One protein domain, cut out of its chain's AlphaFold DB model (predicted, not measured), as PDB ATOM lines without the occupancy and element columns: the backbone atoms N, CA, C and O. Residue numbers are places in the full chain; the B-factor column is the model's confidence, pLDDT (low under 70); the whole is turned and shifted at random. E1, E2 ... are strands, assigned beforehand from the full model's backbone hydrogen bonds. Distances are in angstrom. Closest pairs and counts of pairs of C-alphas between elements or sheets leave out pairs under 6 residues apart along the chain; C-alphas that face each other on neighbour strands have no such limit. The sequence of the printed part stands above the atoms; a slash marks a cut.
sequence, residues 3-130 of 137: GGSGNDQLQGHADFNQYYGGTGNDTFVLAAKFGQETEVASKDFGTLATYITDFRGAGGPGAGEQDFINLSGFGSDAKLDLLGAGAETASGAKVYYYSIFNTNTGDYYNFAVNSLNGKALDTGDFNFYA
ATOM      1  N   GLY A   3      38.517  24.389 243.912       95.94
ATOM      2  CA  GLY A   3      39.212  23.149 244.284       95.94
ATOM      3  C   GLY A   3      40.656  23.423 244.706       95.94
ATOM      4  O   GLY A   3      41.033  23.225 245.861       95.94
ATOM      5  N   GLY A   4      41.415  24.071 243.822       96.75
ATOM      6  CA  GLY A   4      42.785  24.490 244.084       96.75
ATOM      7  C   GLY A   4      43.784  23.583 243.382       96.75
ATOM      8  O   GLY A   4      43.915  23.644 242.166       96.75
ATOM      9  N   SER A   5      44.578  22.838 244.144       97.38
ATOM     10  CA  SER A   5      45.523  21.876 243.576       97.38
ATOM     11  C   SER A   5      45.161  20.469 244.014       97.38
ATOM     12  O   SER A   5      45.001  20.229 245.208       97.38
ATOM     13  N   GLY A   6      45.177  19.535 243.069       97.88
ATOM     14  CA  GLY A   6      44.771  18.154 243.294       97.88
ATOM     15  C   GLY A   6      43.592  17.800 242.397       97.88
ATOM     16  O   GLY A   6      43.178  18.596 241.575       97.88
ATOM     17  N   ASN A   7      43.092  16.575 242.525       98.19
ATOM     18  CA  ASN A   7      41.907  16.153 241.785       98.19
ATOM     19  C   ASN A   7      40.693  16.366 242.687       98.19
ATOM     20  O   ASN A   7      40.475  15.572 243.610       98.19
ATOM     21  N   ASP A   8      39.938  17.431 242.449       98.50
ATOM     22  CA  ASP A   8      38.853  17.848 243.325       98.50
ATOM     23  C   ASP A   8      37.483  17.377 242.827       98.50
ATOM     24  O   ASP A   8      37.238  17.198 241.636       98.50
ATOM     25  N   GLN A   9      36.547  17.185 243.759       97.56
ATOM     26  CA  GLN A   9      35.128  17.023 243.440       97.56
ATOM     27  C   GLN A   9      34.361  18.230 243.968       97.56
ATOM     28  O   GLN A   9      34.375  18.513 245.167       97.56
ATOM     29  N   LEU A  10      33.685  18.945 243.073       98.00
ATOM     30  CA  LEU A  10      33.023  20.206 243.380       98.00
ATOM     31  C   LEU A  10      31.524  20.092 243.106       98.00
ATOM     32  O   LEU A  10      31.105  19.893 241.968       98.00
ATOM     33  N   GLN A  11      30.718  20.268 244.155       96.62
ATOM     34  CA  GLN A  11      29.260  20.289 244.071       96.62
ATOM     35  C   GLN A  11      28.692  21.492 244.822       96.62
ATOM     36  O   GLN A  11      28.759  21.591 246.044       96.62
ATOM     37  N   GLY A  12      28.132  22.419 244.064       94.44
ATOM     38  CA  GLY A  12      27.426  23.587 244.549       94.44
ATOM     39  C   GLY A  12      25.941  23.303 244.713       94.44
ATOM     40  O   GLY A  12      25.348  22.520 243.973       94.44
ATOM     41  N   HIS A  13      25.350  23.944 245.718       95.31
ATOM     42  CA  HIS A  13      23.948  23.765 246.104       95.31
ATOM     43  C   HIS A  13      23.130  25.057 245.963       95.31
ATOM     44  O   HIS A  13      22.024  25.142 246.490       95.31
ATOM     45  N   ALA A  14      23.690  26.083 245.313       94.88
ATOM     46  CA  ALA A  14      23.006  27.347 245.063       94.88
ATOM     47  C   ALA A  14      22.246  27.310 243.728       94.88
ATOM     48  O   ALA A  14      22.493  26.439 242.892       94.88
ATOM     49  N   ASP A  15      21.372  28.294 243.507       94.50
ATOM     50  CA  ASP A  15      20.666  28.474 242.229       94.50
ATOM     51  C   ASP A  15      21.634  28.819 241.086       94.50
ATOM     52  O   ASP A  15      21.462  28.369 239.956       94.50
ATOM     53  N   PHE A  16      22.690  29.579 241.389       97.19
ATOM     54  CA  PHE A  16      23.808  29.827 240.483       97.19
ATOM     55  C   PHE A  16      25.120  29.384 241.125       97.19
ATOM     56  O   PHE A  16      25.490  29.857 242.203       97.19
ATOM     57  N   ASN A  17      25.854  28.511 240.437       97.62
ATOM     58  CA  ASN A  17      27.124  27.972 240.905       97.62
ATOM     59  C   ASN A  17      28.261  28.415 239.984       97.62
ATOM     60  O   ASN A  17      28.245  28.169 238.782       97.62
ATOM     61  N   GLN A  18      29.290  29.034 240.554       98.00
ATOM     62  CA  GLN A  18      30.534  29.307 239.840       98.00
ATOM     63  C   GLN A  18      31.624  28.362 240.343       98.00
ATOM     64  O   GLN A  18      31.923  28.363 241.543       98.00
ATOM     65  N   TYR A  19      32.224  27.581 239.447       98.56
ATOM     66  CA  TYR A  19      33.284  26.630 239.781       98.56
ATOM     67  C   TYR A  19      34.632  27.058 239.217       98.56
ATOM     68  O   TYR A  19      34.724  27.530 238.084       98.56
ATOM     69  N   TYR A  20      35.664  26.848 240.021       98.56
ATOM     70  CA  TYR A  20      37.065  26.913 239.643       98.56
ATOM     71  C   TYR A  20      37.715  25.598 240.093       98.56
ATOM     72  O   TYR A  20      37.723  25.323 241.292       98.56
ATOM     73  N   GLY A  21      38.164  24.766 239.160       98.44
ATOM     74  CA  GLY A  21      38.827  23.494 239.461       98.44
ATOM     75  C   GLY A  21      40.231  23.744 239.994       98.44
ATOM     76  O   GLY A  21      40.518  23.516 241.168       98.44
ATOM     77  N   GLY A  22      41.039  24.426 239.185       98.31
ATOM     78  CA  GLY A  22      42.430  24.733 239.444       98.31
ATOM     79  C   GLY A  22      43.369  23.827 238.651       98.31
ATOM     80  O   GLY A  22      43.342  23.823 237.420       98.31
ATOM     81  N   THR A  23      44.316  23.186 239.331       97.62
ATOM     82  CA  THR A  23      45.264  22.236 238.720       97.62
ATOM     83  C   THR A  23      44.936  20.824 239.171       97.62
ATOM     84  O   THR A  23      44.839  20.614 240.378       97.62
ATOM     85  N   GLY A  24      44.956  19.864 238.254       97.75
ATOM     86  CA  GLY A  24      44.541  18.482 238.472       97.75
ATOM     87  C   GLY A  24      43.401  18.074 237.543       97.75
ATOM     88  O   GLY A  24      43.069  18.797 236.610       97.75
ATOM     89  N   ASN A  25      42.875  16.870 237.761       97.88
ATOM     90  CA  ASN A  25      41.695  16.359 237.066       97.88
ATOM     91  C   ASN A  25      40.483  16.554 237.970       97.88
ATOM     92  O   ASN A  25      40.257  15.745 238.879       97.88
ATOM     93  N   ASP A  26      39.713  17.602 237.715       98.62
ATOM     94  CA  ASP A  26      38.602  17.980 238.574       98.62
ATOM     95  C   ASP A  26      37.278  17.401 238.081       98.62
ATOM     96  O   ASP A  26      37.051  17.181 236.893       98.62
ATOM     97  N   THR A  27      36.368  17.128 239.012       98.31
ATOM     98  CA  THR A  27      35.007  16.680 238.720       98.31
ATOM     99  C   THR A  27      33.996  17.709 239.203       98.31
ATOM    100  O   THR A  27      33.816  17.917 240.404       98.31
ATOM    101  N   PHE A  28      33.273  18.306 238.261       98.50
ATOM    102  CA  PHE A  28      32.189  19.246 238.527       98.50
ATOM    103  C   PHE A  28      30.853  18.502 238.534       98.50
ATOM    104  O   PHE A  28      30.430  17.951 237.517       98.50
ATOM    105  N   VAL A  29      30.170  18.476 239.678       97.75
ATOM    106  CA  VAL A  29      28.868  17.815 239.817       97.75
ATOM    107  C   VAL A  29      27.757  18.829 239.571       97.75
ATOM    108  O   VAL A  29      27.496  19.708 240.395       97.75
ATOM    109  N   LEU A  30      27.072  18.683 238.438       97.69
ATOM    110  CA  LEU A  30      25.853  19.416 238.110       97.69
ATOM    111  C   LEU A  30      24.678  18.491 238.399       97.69
ATOM    112  O   LEU A  30      24.448  17.519 237.682       97.69
ATOM    113  N   ALA A  31      23.964  18.753 239.488       95.44
ATOM    114  CA  ALA A  31      22.834  17.931 239.895       95.44
ATOM    115  C   ALA A  31      21.532  18.693 239.680       95.44
ATOM    116  O   ALA A  31      21.407  19.784 240.210       95.44
ATOM    117  N   ALA A  32      20.547  18.088 239.014       93.88
ATOM    118  CA  ALA A  32      19.244  18.693 238.712       93.88
ATOM    119  C   ALA A  32      18.481  19.220 239.944       93.88
ATOM    120  O   ALA A  32      17.638  20.102 239.846       93.88
ATOM    121  N   LYS A  33      18.768  18.676 241.135       92.56
ATOM    122  CA  LYS A  33      18.190  19.139 242.408       92.56
ATOM    123  C   LYS A  33      18.715  20.520 242.840       92.56
ATOM    124  O   LYS A  33      18.109  21.160 243.696       92.56
ATOM    125  N   PHE A  34      19.862  20.934 242.316       93.44
ATOM    126  CA  PHE A  34      20.524  22.199 242.617       93.44
ATOM    127  C   PHE A  34      20.655  23.014 241.340       93.44
ATOM    128  O   PHE A  34      20.730  22.453 240.258       93.44
ATOM    129  N   GLY A  35      20.777  24.330 241.458       90.31
ATOM    130  CA  GLY A  35      20.817  25.195 240.288       90.31
ATOM    131  C   GLY A  35      19.427  25.493 239.728       90.31
ATOM    132  O   GLY A  35      18.496  24.704 239.860       90.31
ATOM    133  N   GLN A  36      19.289  26.667 239.123       95.44
ATOM    134  CA  GLN A  36      18.039  27.079 238.495       95.44
ATOM    135  C   GLN A  36      17.778  26.299 237.199       95.44
ATOM    136  O   GLN A  36      18.640  26.226 236.325       95.44
ATOM    137  N   GLU A  37      16.571  25.764 237.043       97.00
ATOM    138  CA  GLU A  37      16.068  25.315 235.745       97.00
ATOM    139  C   GLU A  37      15.116  26.371 235.177       97.00
ATOM    140  O   GLU A  37      14.481  27.127 235.914       97.00
ATOM    141  N   THR A  38      15.045  26.458 233.853       97.44
ATOM    142  CA  THR A  38      14.198  27.432 233.151       97.44
ATOM    143  C   THR A  38      13.408  26.754 232.043       97.44
ATOM    144  O   THR A  38      13.901  25.803 231.450       97.44
ATOM    145  N   GLU A  39      12.255  27.303 231.665       97.62
ATOM    146  CA  GLU A  39      11.391  26.739 230.612       97.62
ATOM    147  C   GLU A  39      12.026  26.744 229.201       97.62
ATOM    148  O   GLU A  39      11.467  26.188 228.255       97.62
ATOM    149  N   VAL A  40      13.185  27.393 229.023       97.38
ATOM    150  CA  VAL A  40      13.850  27.555 227.724       97.38
ATOM    151  C   VAL A  40      15.355  27.295 227.788       97.38
ATOM    152  O   VAL A  40      16.051  27.721 228.709       97.38
ATOM    153  N   ALA A  41      15.893  26.666 226.743       98.38
ATOM    154  CA  ALA A  41      17.333  26.609 226.528       98.38
ATOM    155  C   ALA A  41      17.873  28.014 226.209       98.38
ATOM    156  O   ALA A  41      17.403  28.675 225.278       98.38
ATOM    157  N   SER A  42      18.867  28.481 226.966       97.69
ATOM    158  CA  SER A  42      19.330  29.869 226.913       97.69
ATOM    159  C   SER A  42      20.842  29.999 227.063       97.69
ATOM    160  O   SER A  42      21.488  29.301 227.841       97.69
ATOM    161  N   LYS A  43      21.410  30.959 226.325       97.75
ATOM    162  CA  LYS A  43      22.801  31.414 226.482       97.75
ATOM    163  C   LYS A  43      22.919  32.659 227.361       97.75
ATOM    164  O   LYS A  43      24.028  33.164 227.540       97.75
ATOM    165  N   ASP A  44      21.798  33.209 227.826       97.19
ATOM    166  CA  ASP A  44      21.813  34.384 228.686       97.19
ATOM    167  C   ASP A  44      22.494  34.021 230.005       97.19
ATOM    168  O   ASP A  44      22.032  33.145 230.741       97.19
ATOM    169  N   PHE A  45      23.597  34.711 230.294       93.75
ATOM    170  CA  PHE A  45      24.389  34.496 231.496       93.75
ATOM    171  C   PHE A  45      23.548  34.656 232.773       93.75
ATOM    172  O   PHE A  45      23.792  33.955 233.751       93.75
ATOM    173  N   GLY A  46      22.530  35.526 232.754       96.31
ATOM    174  CA  GLY A  46      21.622  35.730 233.888       96.31
ATOM    175  C   GLY A  46      20.713  34.534 234.196       96.31
ATOM    176  O   GLY A  46      20.168  34.458 235.293       96.31
ATOM    177  N   THR A  47      20.576  33.598 233.256       96.06
ATOM    178  CA  THR A  47      19.721  32.400 233.371       96.06
ATOM    179  C   THR A  47      20.510  31.106 233.558       96.06
ATOM    180  O   THR A  47      19.934  30.021 233.562       96.06
ATOM    181  N   LEU A  48      21.838  31.190 233.679       98.25
ATOM    182  CA  LEU A  48      22.665  30.002 233.870       98.25
ATOM    183  C   LEU A  48      22.525  29.479 235.298       98.25
ATOM    184  O   LEU A  48      22.574  30.242 236.258       98.25
ATOM    185  N   ALA A  49      22.435  28.167 235.443       98.38
ATOM    186  CA  ALA A  49      22.565  27.455 236.706       98.38
ATOM    187  C   ALA A  49      24.026  27.315 237.143       98.38
ATOM    188  O   ALA A  49      24.333  27.286 238.336       98.38
ATOM    189  N   THR A  50      24.939  27.222 236.173       98.62
ATOM    190  CA  THR A  50      26.363  27.014 236.435       98.62
ATOM    191  C   THR A  50      27.264  27.763 235.455       98.62
ATOM    192  O   THR A  50      26.985  27.839 234.258       98.62
ATOM    193  N   TYR A  51      28.404  28.242 235.956       98.62
ATOM    194  CA  TYR A  51      29.562  28.613 235.149       98.62
ATOM    195  C   TYR A  51      30.841  27.926 235.657       98.62
ATOM    196  O   TYR A  51      31.314  28.217 236.757       98.62
ATOM    197  N   ILE A  52      31.416  27.035 234.845       98.81
ATOM    198  CA  ILE A  52      32.738  26.435 235.083       98.81
ATOM    199  C   ILE A  52      33.792  27.333 234.434       98.81
ATOM    200  O   ILE A  52      33.745  27.582 233.229       98.81
ATOM    201  N   THR A  53      34.712  27.862 235.237       98.44
ATOM    202  CA  THR A  53      35.579  28.980 234.834       98.44
ATOM    203  C   THR A  53      36.909  28.572 234.207       98.44
ATOM    204  O   THR A  53      37.531  29.411 233.553       98.44
ATOM    205  N   ASP A  54      37.338  27.323 234.359       98.06
ATOM    206  CA  ASP A  54      38.683  26.878 233.985       98.06
ATOM    207  C   ASP A  54      38.748  25.402 233.561       98.06
ATOM    208  O   ASP A  54      39.678  24.694 233.921       98.06
ATOM    209  N   PHE A  55      37.791  24.950 232.748       98.44
ATOM    210  CA  PHE A  55      37.720  23.550 232.328       98.44
ATOM    211  C   PHE A  55      38.898  23.155 231.426       98.44
ATOM    212  O   PHE A  55      39.165  23.790 230.393       98.44
ATOM    213  N   ARG A  56      39.579  22.073 231.793       97.44
ATOM    214  CA  ARG A  56      40.762  21.523 231.124       97.44
ATOM    215  C   ARG A  56      40.441  20.223 230.401       97.44
ATOM    216  O   ARG A  56      39.619  19.427 230.835       97.44
ATOM    217  N   GLY A  57      41.115  20.011 229.273       96.44
ATOM    218  CA  GLY A  57      41.042  18.737 228.556       96.44
ATOM    219  C   GLY A  57      39.776  18.505 227.728       96.44
ATOM    220  O   GLY A  57      39.589  17.389 227.266       96.44
ATOM    221  N   ALA A  58      38.953  19.535 227.482       97.44
ATOM    222  CA  ALA A  58      37.757  19.403 226.643       97.44
ATOM    223  C   ALA A  58      38.071  18.887 225.228       97.44
ATOM    224  O   ALA A  58      39.132  19.171 224.658       97.44
ATOM    225  N   GLY A  59      37.096  18.218 224.620       95.50
ATOM    226  CA  GLY A  59      37.212  17.609 223.299       95.50
ATOM    227  C   GLY A  59      37.553  16.120 223.355       95.50
ATOM    228  O   GLY A  59      38.102  15.593 222.385       95.50
ATOM    229  N   GLY A  60      37.233  15.458 224.471       85.19
ATOM    230  CA  GLY A  60      37.400  14.021 224.661       85.19
ATOM    231  C   GLY A  60      38.780  13.608 225.185       85.19
ATOM    232  O   GLY A  60      39.548  14.444 225.659       85.19
ATOM    233  N   PRO A  61      39.119  12.301 225.142       82.31
ATOM    234  CA  PRO A  61      40.313  11.774 225.795       82.31
ATOM    235  C   PRO A  61      41.589  12.390 225.211       82.31
ATOM    236  O   PRO A  61      41.991  12.096 224.083       82.31
ATOM    237  N   GLY A  62      42.229  13.237 226.012       81.12
ATOM    238  CA  GLY A  62      43.472  13.925 225.699       81.12
ATOM    239  C   GLY A  62      44.620  13.534 226.628       81.12
ATOM    240  O   GLY A  62      44.469  12.763 227.576       81.12
ATOM    241  N   ALA A  63      45.803  14.070 226.330       83.00
ATOM    242  CA  ALA A  63      46.940  14.020 227.240       83.00
ATOM    243  C   ALA A  63      46.925  15.250 228.159       83.00
ATOM    244  O   ALA A  63      46.698  16.362 227.686       83.00
ATOM    245  N   GLY A  64      47.265  15.058 229.433       91.50
ATOM    246  CA  GLY A  64      47.321  16.130 230.427       91.50
ATOM    247  C   GLY A  64      46.144  16.090 231.397       91.50
ATOM    248  O   GLY A  64      45.624  15.015 231.690       91.50
ATOM    249  N   GLU A  65      45.795  17.263 231.921       96.25
ATOM    250  CA  GLU A  65      44.665  17.449 232.833       96.25
ATOM    251  C   GLU A  65      43.346  17.292 232.069       96.25
ATOM    252  O   GLU A  65      43.139  17.942 231.042       96.25
ATOM    253  N   GLN A  66      42.483  16.410 232.567       96.19
ATOM    254  CA  GLN A  66      41.202  16.053 231.969       96.19
ATOM    255  C   GLN A  66      40.118  16.213 233.026       96.19
ATOM    256  O   GLN A  66      39.913  15.321 233.857       96.19
ATOM    257  N   ASP A  67      39.450  17.357 232.984       98.25
ATOM    258  CA  ASP A  67      38.309  17.610 233.843       98.25
ATOM    259  C   ASP A  67      37.093  16.819 233.373       98.25
ATOM    260  O   ASP A  67      36.996  16.368 232.229       98.25
ATOM    261  N   PHE A  68      36.140  16.661 234.280       98.38
ATOM    262  CA  PHE A  68      34.948  15.873 234.050       98.38
ATOM    263  C   PHE A  68      33.705  16.552 234.616       98.38
ATOM    264  O   PHE A  68      33.733  17.160 235.686       98.38
ATOM    265  N   ILE A  69      32.577  16.408 233.921       98.50
ATOM    266  CA  ILE A  69      31.275  16.876 234.393       98.50
ATOM    267  C   ILE A  69      30.373  15.681 234.704       98.50
ATOM    268  O   ILE A  69      29.958  14.921 233.828       98.50
ATOM    269  N   ASN A  70      30.011  15.546 235.974       97.88
ATOM    270  CA  ASN A  70      28.981  14.614 236.404       97.88
ATOM    271  C   ASN A  70      27.607  15.292 236.285       97.88
ATOM    272  O   ASN A  70      27.337  16.264 236.989       97.88
ATOM    273  N   LEU A  71      26.741  14.762 235.418       97.44
ATOM    274  CA  LEU A  71      25.380  15.251 235.198       97.44
ATOM    275  C   LEU A  71      24.375  14.352 235.927       97.44
ATOM    276  O   LEU A  71      23.971  13.309 235.416       97.44
ATOM    277  N   SER A  72      23.966  14.743 237.131       95.50
ATOM    278  CA  SER A  72      23.167  13.902 238.029       95.50
ATOM    279  C   SER A  72      21.688  14.291 238.061       95.50
ATOM    280  O   SER A  72      21.338  15.429 238.357       95.50
ATOM    281  N   GLY A  73      20.795  13.318 237.871       94.88
ATOM    282  CA  GLY A  73      19.369  13.479 238.188       94.88
ATOM    283  C   GLY A  73      18.503  14.154 237.116       94.88
ATOM    284  O   GLY A  73      17.373  14.521 237.420       94.88
ATOM    285  N   PHE A  74      18.978  14.270 235.874       95.69
ATOM    286  CA  PHE A  74      18.216  14.857 234.754       95.69
ATOM    287  C   PHE A  74      17.234  13.879 234.067       95.69
ATOM    288  O   PHE A  74      16.482  14.250 233.165       95.69
ATOM    289  N   GLY A  75      17.228  12.616 234.508       94.31
ATOM    290  CA  GLY A  75      16.400  11.533 233.965       94.31
ATOM    291  C   GLY A  75      17.073  10.770 232.815       94.31
ATOM    292  O   GLY A  75      18.145  11.147 232.345       94.31
ATOM    293  N   SER A  76      16.494   9.628 232.428       90.00
ATOM    294  CA  SER A  76      17.161   8.603 231.603       90.00
ATOM    295  C   SER A  76      17.439   9.016 230.160       90.00
ATOM    296  O   SER A  76      18.369   8.491 229.557       90.00
ATOM    297  N   ASP A  77      16.648   9.942 229.624       91.75
ATOM    298  CA  ASP A  77      16.735  10.393 228.230       91.75
ATOM    299  C   ASP A  77      17.200  11.850 228.120       91.75
ATOM    300  O   ASP A  77      17.045  12.483 227.070       91.75
ATOM    301  N   ALA A  78      17.757  12.392 229.207       95.44
ATOM    302  CA  ALA A  78      18.362  13.712 229.207       95.44
ATOM    303  C   ALA A  78      19.492  13.786 228.179       95.44
ATOM    304  O   ALA A  78      20.258  12.840 227.979       95.44
ATOM    305  N   LYS A  79      19.597  14.940 227.524       92.44
ATOM    306  CA  LYS A  79      20.613  15.210 226.510       92.44
ATOM    307  C   LYS A  79      21.311  16.511 226.825       92.44
ATOM    308  O   LYS A  79      20.688  17.432 227.344       92.44
ATOM    309  N   LEU A  80      22.597  16.553 226.503       97.44
ATOM    310  CA  LEU A  80      23.398  17.763 226.540       97.44
ATOM    311  C   LEU A  80      23.398  18.385 225.142       97.44
ATOM    312  O   LEU A  80      23.915  17.780 224.204       97.44
ATOM    313  N   ASP A  81      22.866  19.593 225.024       98.00
ATOM    314  CA  ASP A  81      22.843  20.359 223.784       98.00
ATOM    315  C   ASP A  81      23.837  21.520 223.850       98.00
ATOM    316  O   ASP A  81      23.859  22.293 224.810       98.00
ATOM    317  N   LEU A  82      24.649  21.682 222.804       98.44
ATOM    318  CA  LEU A  82      25.492  22.861 222.628       98.44
ATOM    319  C   LEU A  82      24.669  23.990 221.998       98.44
ATOM    320  O   LEU A  82      24.280  23.917 220.835       98.44
ATOM    321  N   LEU A  83      24.469  25.079 222.740       98.56
ATOM    322  CA  LEU A  83      23.728  26.251 222.265       98.56
ATOM    323  C   LEU A  83      24.605  27.219 221.465       98.56
ATOM    324  O   LEU A  83      24.126  28.011 220.652       98.56
ATOM    325  N   GLY A  84      25.912  27.199 221.719       98.19
ATOM    326  CA  GLY A  84      26.895  27.956 220.958       98.19
ATOM    327  C   GLY A  84      28.090  28.363 221.801       98.19
ATOM    328  O   GLY A  84      28.269  27.904 222.924       98.19
ATOM    329  N   ALA A  85      28.909  29.257 221.260       98.00
ATOM    330  CA  ALA A  85      30.151  29.671 221.899       98.00
ATOM    331  C   ALA A  85      30.358  31.189 221.835       98.00
ATOM    332  O   ALA A  85      29.732  31.876 221.021       98.00
ATOM    333  N   GLY A  86      31.222  31.694 222.712       96.31
ATOM    334  CA  GLY A  86      31.772  33.045 222.668       96.31
ATOM    335  C   GLY A  86      32.957  33.163 221.706       96.31
ATOM    336  O   GLY A  86      33.313  32.215 220.998       96.31
ATOM    337  N   ALA A  87      33.572  34.346 221.684       95.88
ATOM    338  CA  ALA A  87      34.815  34.572 220.956       95.88
ATOM    339  C   ALA A  87      35.976  33.812 221.616       95.88
ATOM    340  O   ALA A  87      36.027  33.678 222.838       95.88
ATOM    341  N   GLU A  88      36.901  33.325 220.794       96.06
ATOM    342  CA  GLU A  88      38.156  32.752 221.274       96.06
ATOM    343  C   GLU A  88      39.065  33.870 221.797       96.06
ATOM    344  O   GLU A  88      39.157  34.948 221.199       96.06
ATOM    345  N   THR A  89      39.712  33.634 222.933       96.75
ATOM    346  CA  THR A  89      40.681  34.566 223.509       96.75
ATOM    347  C   THR A  89      42.058  34.371 222.872       96.75
ATOM    348  O   THR A  89      42.341  33.359 222.237       96.75
ATOM    349  N   ALA A  90      42.980  35.308 223.103       96.38
ATOM    350  CA  ALA A  90      44.363  35.165 222.642       96.38
ATOM    351  C   ALA A  90      45.098  33.950 223.248       96.38
ATOM    352  O   ALA A  90      46.091  33.501 222.682       96.38
ATOM    353  N   SER A  91      44.627  33.415 224.382       95.44
ATOM    354  CA  SER A  91      45.172  32.188 224.979       95.44
ATOM    355  C   SER A  91      44.622  30.912 224.332       95.44
ATOM    356  O   SER A  91      44.976  29.825 224.772       95.44
ATOM    357  N   GLY A  92      43.731  31.036 223.340       95.44
ATOM    358  CA  GLY A  92      42.991  29.923 222.747       95.44
ATOM    359  C   GLY A  92      41.804  29.454 223.591       95.44
ATOM    360  O   GLY A  92      41.123  28.513 223.199       95.44
ATOM    361  N   ALA A  93      41.528  30.091 224.736       97.69
ATOM    362  CA  ALA A  93      40.399  29.716 225.581       97.69
ATOM    363  C   ALA A  93      39.079  30.183 224.960       97.69
ATOM    364  O   ALA A  93      39.021  31.202 224.264       97.69
ATOM    365  N   LYS A  94      37.999  29.450 225.225       98.12
ATOM    366  CA  LYS A  94      36.689  29.758 224.656       98.12
ATOM    367  C   LYS A  94      35.561  29.328 225.580       98.12
ATOM    368  O   LYS A  94      35.532  28.198 226.060       98.12
ATOM    369  N   VAL A  95      34.595  30.223 225.770       98.69
ATOM    370  CA  VAL A  95      33.368  29.913 226.511       98.69
ATOM    371  C   VAL A  95      32.370  29.218 225.594       98.69
ATOM    372  O   VAL A  95      32.041  29.737 224.527       98.69
ATOM    373  N   TYR A  96      31.860  28.075 226.032       98.75
ATOM    374  CA  TYR A  96      30.763  27.344 225.412       98.75
ATOM    375  C   TYR A  96      29.541  27.359 226.328       98.75
ATOM    376  O   TYR A  96      29.676  27.311 227.549       98.75
ATOM    377  N   TYR A  97      28.358  27.434 225.728       98.81
ATOM    378  CA  TYR A  97      27.072  27.460 226.416       98.81
ATOM    379  C   TYR A  97      26.315  26.187 226.077       98.81
ATOM    380  O   TYR A  97      26.105  25.898 224.897       98.81
ATOM    381  N   TYR A  98      25.890  25.470 227.104       98.81
ATOM    382  CA  TYR A  98      25.180  24.212 226.986       98.81
ATOM    383  C   TYR A  98      23.844  24.274 227.712       98.81
ATOM    384  O   TYR A  98      23.640  25.088 228.615       98.81
ATOM    385  N   SER A  99      22.951  23.376 227.326       98.69
ATOM    386  CA  SER A  99      21.692  23.142 228.012       98.69
ATOM    387  C   SER A  99      21.470  21.654 228.197       98.69
ATOM    388  O   SER A  99      21.854  20.861 227.336       98.69
ATOM    389  N   ILE A 100      20.852  21.277 229.309       98.56
ATOM    390  CA  ILE A 100      20.375  19.918 229.537       98.56
ATOM    391  C   ILE A 100      18.867  19.978 229.668       98.56
ATOM    392  O   ILE A 100      18.360  20.653 230.560       98.56
ATOM    393  N   PHE A 101      18.157  19.251 228.809       97.56
ATOM    394  CA  PHE A 101      16.728  19.042 228.998       97.56
ATOM    395  C   PHE A 101      16.510  18.033 230.129       97.56
ATOM    396  O   PHE A 101      16.865  16.856 229.996       97.56
ATOM    397  N   ASN A 102      15.944  18.490 231.244       96.19
ATOM    398  CA  ASN A 102      15.598  17.636 232.365       96.19
ATOM    399  C   ASN A 102      14.284  16.915 232.067       96.19
ATOM    400  O   ASN A 102      13.191  17.469 232.148       96.19
ATOM    401  N   THR A 103      14.386  15.631 231.753       95.69
ATOM    402  CA  THR A 103      13.231  14.796 231.397       95.69
ATOM    403  C   THR A 103      12.286  14.519 232.567       95.69
ATOM    404  O   THR A 103      11.155  14.094 232.337       95.69
ATOM    405  N   ASN A 104      12.710  14.779 233.810       93.81
ATOM    406  CA  ASN A 104      11.852  14.639 234.984       93.81
ATOM    407  C   ASN A 104      10.912  15.840 235.173       93.81
ATOM    408  O   ASN A 104       9.811  15.663 235.694       93.81
ATOM    409  N   THR A 105      11.346  17.045 234.792       94.94
ATOM    410  CA  THR A 105      10.617  18.308 235.028       94.94
ATOM    411  C   THR A 105      10.037  18.902 233.747       94.94
ATOM    412  O   THR A 105       8.954  19.478 233.778       94.94
ATOM    413  N   GLY A 106      10.703  18.700 232.608       95.62
ATOM    414  CA  GLY A 106      10.400  19.377 231.349       95.62
ATOM    415  C   GLY A 106      11.104  20.728 231.189       95.62
ATOM    416  O   GLY A 106      10.861  21.407 230.193       95.62
ATOM    417  N   ASP A 107      11.978  21.095 232.130       97.38
ATOM    418  CA  ASP A 107      12.742  22.341 232.118       97.38
ATOM    419  C   ASP A 107      14.190  22.129 231.639       97.38
ATOM    420  O   ASP A 107      14.640  21.014 231.357       97.38
ATOM    421  N   TYR A 108      14.933  23.229 231.520       98.31
ATOM    422  CA  TYR A 108      16.298  23.274 231.010       98.31
ATOM    423  C   TYR A 108      17.287  23.754 232.066       98.31
ATOM    424  O   TYR A 108      17.146  24.845 232.623       98.31
ATOM    425  N   TYR A 109      18.353  22.983 232.250       98.44
ATOM    426  CA  TYR A 109      19.523  23.370 233.024       98.44
ATOM    427  C   TYR A 109      20.560  24.012 232.100       98.44
ATOM    428  O   TYR A 109      21.273  23.325 231.364       98.44
ATOM    429  N   ASN A 110      20.640  25.341 232.113       98.69
ATOM    430  CA  ASN A 110      21.574  26.088 231.270       98.69
ATOM    431  C   ASN A 110      22.900  26.308 232.000       98.69
ATOM    432  O   ASN A 110      22.917  26.745 233.149       98.69
ATOM    433  N   PHE A 111      24.032  26.054 231.351       98.81
ATOM    434  CA  PHE A 111      25.339  26.307 231.955       98.81
ATOM    435  C   PHE A 111      26.387  26.716 230.929       98.81
ATOM    436  O   PHE A 111      26.249  26.483 229.728       98.81
ATOM    437  N   ALA A 112      27.452  27.344 231.413       98.81
ATOM    438  CA  ALA A 112      28.592  27.717 230.596       98.81
ATOM    439  C   ALA A 112      29.873  27.044 231.087       98.81
ATOM    440  O   ALA A 112      30.065  26.813 232.283       98.81
ATOM    441  N   VAL A 113      30.769  26.783 230.143       98.81
ATOM    442  CA  VAL A 113      32.095  26.221 230.390       98.81
ATOM    443  C   VAL A 113      33.120  27.072 229.666       98.81
ATOM    444  O   VAL A 113      33.080  27.187 228.441       98.81
ATOM    445  N   ASN A 114      34.043  27.671 230.409       98.56
ATOM    446  CA  ASN A 114      35.243  28.257 229.837       98.56
ATOM    447  C   ASN A 114      36.280  27.153 229.625       98.56
ATOM    448  O   ASN A 114      36.935  26.715 230.566       98.56
ATOM    449  N   SER A 115      36.395  26.699 228.381       98.25
ATOM    450  CA  SER A 115      37.351  25.679 227.974       98.25
ATOM    451  C   SER A 115      38.712  26.315 227.721       98.25
ATOM    452  O   SER A 115      38.851  27.167 226.837       98.25
ATOM    453  N   LEU A 116      39.727  25.904 228.479       97.56
ATOM    454  CA  LEU A 116      41.066  26.491 228.392       97.56
ATOM    455  C   LEU A 116      41.827  26.084 227.125       97.56
ATOM    456  O   LEU A 116      42.718  26.814 226.698       97.56
ATOM    457  N   ASN A 117      41.466  24.956 226.505       95.94
ATOM    458  CA  ASN A 117      42.049  24.494 225.241       95.94
ATOM    459  C   ASN A 117      41.196  24.867 224.007       95.94
ATOM    460  O   ASN A 117      41.490  24.430 222.891       95.94
ATOM    461  N   GLY A 118      40.121  25.635 224.208       96.88
ATOM    462  CA  GLY A 118      39.271  26.167 223.142       96.88
ATOM    463  C   GLY A 118      38.323  25.159 222.499       96.88
ATOM    464  O   GLY A 118      37.577  25.519 221.582       96.88
ATOM    465  N   LYS A 119      38.310  23.903 222.952       97.31
ATOM    466  CA  LYS A 119      37.430  22.854 222.425       97.31
ATOM    467  C   LYS A 119      36.089  22.830 223.151       97.31
ATOM    468  O   LYS A 119      36.011  23.168 224.330       97.31
ATOM    469  N   ALA A 120      35.040  22.458 222.423       98.19
ATOM    470  CA  ALA A 120      33.760  22.115 223.032       98.19
ATOM    471  C   ALA A 120      33.898  20.798 223.809       98.19
ATOM    472  O   ALA A 120      34.815  20.026 223.533       98.19
ATOM    473  N   LEU A 121      32.978  20.551 224.737       98.31
ATOM    474  CA  LEU A 121      32.847  19.253 225.382       98.31
ATOM    475  C   LEU A 121      32.478  18.207 224.329       98.31
ATOM    476  O   LEU A 121      31.671  18.472 223.435       98.31
ATOM    477  N   ASP A 122      33.051  17.024 224.466       96.25
ATOM    478  CA  ASP A 122      32.782  15.861 223.635       96.25
ATOM    479  C   ASP A 122      32.734  14.600 224.516       96.25
ATOM    480  O   ASP A 122      32.748  14.642 225.751       96.25
ATOM    481  N   THR A 123      32.645  13.447 223.867       92.25
ATOM    482  CA  THR A 123      32.638  12.123 224.470       92.25
ATOM    483  C   THR A 123      33.840  11.955 225.396       92.25
ATOM    484  O   THR A 123      34.984  11.950 224.948       92.25
ATOM    485  N   GLY A 124      33.568  11.753 226.686       93.44
ATOM    486  CA  GLY A 124      34.582  11.587 227.731       93.44
ATOM    487  C   GLY A 124      34.670  12.756 228.709       93.44
ATOM    488  O   GLY A 124      35.141  12.545 229.820       93.44
ATOM    489  N   ASP A 125      34.147  13.931 228.354       97.81
ATOM    490  CA  ASP A 125      34.189  15.116 229.223       97.81
ATOM    491  C   ASP A 125      33.027  15.152 230.229       97.81
ATOM    492  O   ASP A 125      33.037  15.924 231.186       97.81
ATOM    493  N   PHE A 126      31.995  14.334 230.014       97.69
ATOM    494  CA  PHE A 126      30.829  14.262 230.884       97.69
ATOM    495  C   PHE A 126      30.154  12.892 230.828       97.69
ATOM    496  O   PHE A 126      30.329  12.127 229.877       97.69
ATOM    497  N   ASN A 127      29.328  12.603 231.833       96.88
ATOM    498  CA  ASN A 127      28.380  11.496 231.779       96.88
ATOM    499  C   ASN A 127      27.105  11.814 232.568       96.88
ATOM    500  O   ASN A 127      27.139  12.546 233.559       96.88
ATOM    501  N   PHE A 128      25.997  11.214 232.135       95.81
ATOM    502  CA  PHE A 128      24.725  11.258 232.844       95.81
ATOM    503  C   PHE A 128      24.638  10.152 233.892       95.81
ATOM    504  O   PHE A 128      24.958   8.990 233.631       95.81
ATOM    505  N   TYR A 129      24.158  10.520 235.074       93.00
ATOM    506  CA  TYR A 129      23.936   9.619 236.192       93.00
ATOM    507  C   TYR A 129      22.492   9.749 236.685       93.00
ATOM    508  O   TYR A 129      21.912  10.839 236.742       93.00
ATOM    509  N   ALA A 130      21.905   8.609 237.054       78.19
ATOM    510  CA  ALA A 130      20.647   8.562 237.795       78.19
ATOM    511  C   ALA A 130      20.770   9.385 239.096       78.19
ATOM    512  O   ALA A 130      21.894   9.625 239.549       78.19
TER     513      ALA A 130
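Overview. This is residues 3 to 130 of the 137 residues of an uncharacterized protein of Methylobacterium sp. Leaf113 (UniProt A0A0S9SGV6). The chain is wound in stacked turns that make two sheets face to face, a sandwich: E1, E3, E5 and E9 lie side by side in one wall and E2, E4, E6 and E10 in the other, with the strands of the two walls nearly aligned. The meander E7 E8 E9 makes the first wall wider, with E8 and E7 added beyond E9, and the loops cluster at the ends of the strands. The printed part has 128 residues with no named helix and ten named strands, E1 to E10 in order along the chain; the class is all strand, though under half of the residues, 55 of 128, are in named elements. The larger sheet, in the order E1 E3 E5 E9 E8 E7, is mixed, and the smaller, E2 E4 E6 E10, is all parallel. The whole is compact and rounded, with a radius of gyration of the C-alphas of 13.5 A and spans of 37 by 29 by 25 A.

Along the chain. E1, residues 3 to 5, begins at C-alpha 3 (39.212, 23.149, 244.284). E2 is residues 9 to 11, and E3, residues 17 to 23, is 19.2 A long. E4 is residues 27 to 31, 12.3 A long; E5 is residues 50 to 55 and E6 residues 68 to 72, each 12.6 A long. E7, residues 80 to 85, is 14.5 A long. E8, residues 94 to 101, is 23.1 A long and runs from C-alpha 94 (36.689, 29.758, 224.656) to C-alpha 101. E9, residues 108 to 115, is 21.4 A long. E10, residues 126 to 129, ends at C-alpha 129 (23.936, 9.619, 236.192).

Arrangement. In the larger sheet E1 is an edge strand and runs parallel to E3 at 8 degrees, with N 3 and O 20 2.9 A apart, within hydrogen-bond range. The pairing of E3 is staggered: residues 22 to 23 pair with E1 and residues 17 to 19 with E5. E3 and E5 are parallel at 13 degrees, with N 51 and O 17 at 2.8 A. E5 and E9 are parallel at 20 degrees, with N 114 and O 52 at 2.8 A. E9 and E8 are a hairpin, antiparallel at 159 degrees, with N 98 and O 111 at 2.8 A. E8 and E7, the other edge strand, are also a hairpin, antiparallel at 149 degrees, with N 83 and O 97 at 2.8 A. E7 E8 E9 is a meander, each strand the antiparallel neighbour of the one before. This sheet is twisted, its C-alphas up to 6.9 A off its best plane. In the smaller sheet E2 and E4 are parallel at 24 degrees, with N 10 and O 27 at 2.9 A; E4 and E6 are parallel at 20 degrees, with N 30 and O 70 at 2.8 A; E6 and E10 are parallel at 23 degrees, with N 129 and O 71 at 2.8 A. The two sheets make a sandwich, two sheets face to face, 9.2 A centre to centre where they face each other and with their best planes 16 degrees apart. Across it, the closest C-alphas of E1 and E2 are those of Gly 3 and Leu 10, 6.9 A apart, and those of E3 and E4 are Tyr 19 and Phe 28, 7.6 A apart. E5 and E6 are only just apart, closest at 8.3 A, and E9 and E10 are apart.

Size, cuts and confidence. The C-alphas farthest apart in the domain, those of Ala 90 and Asn 104, are 40.4 A from each other. The printed part has no cut. The long links are E4 to E5, 18 residues, and E5 to E6, 12 residues. The mean pLDDT of the printed part is 96.2, and no printed residue is under 70.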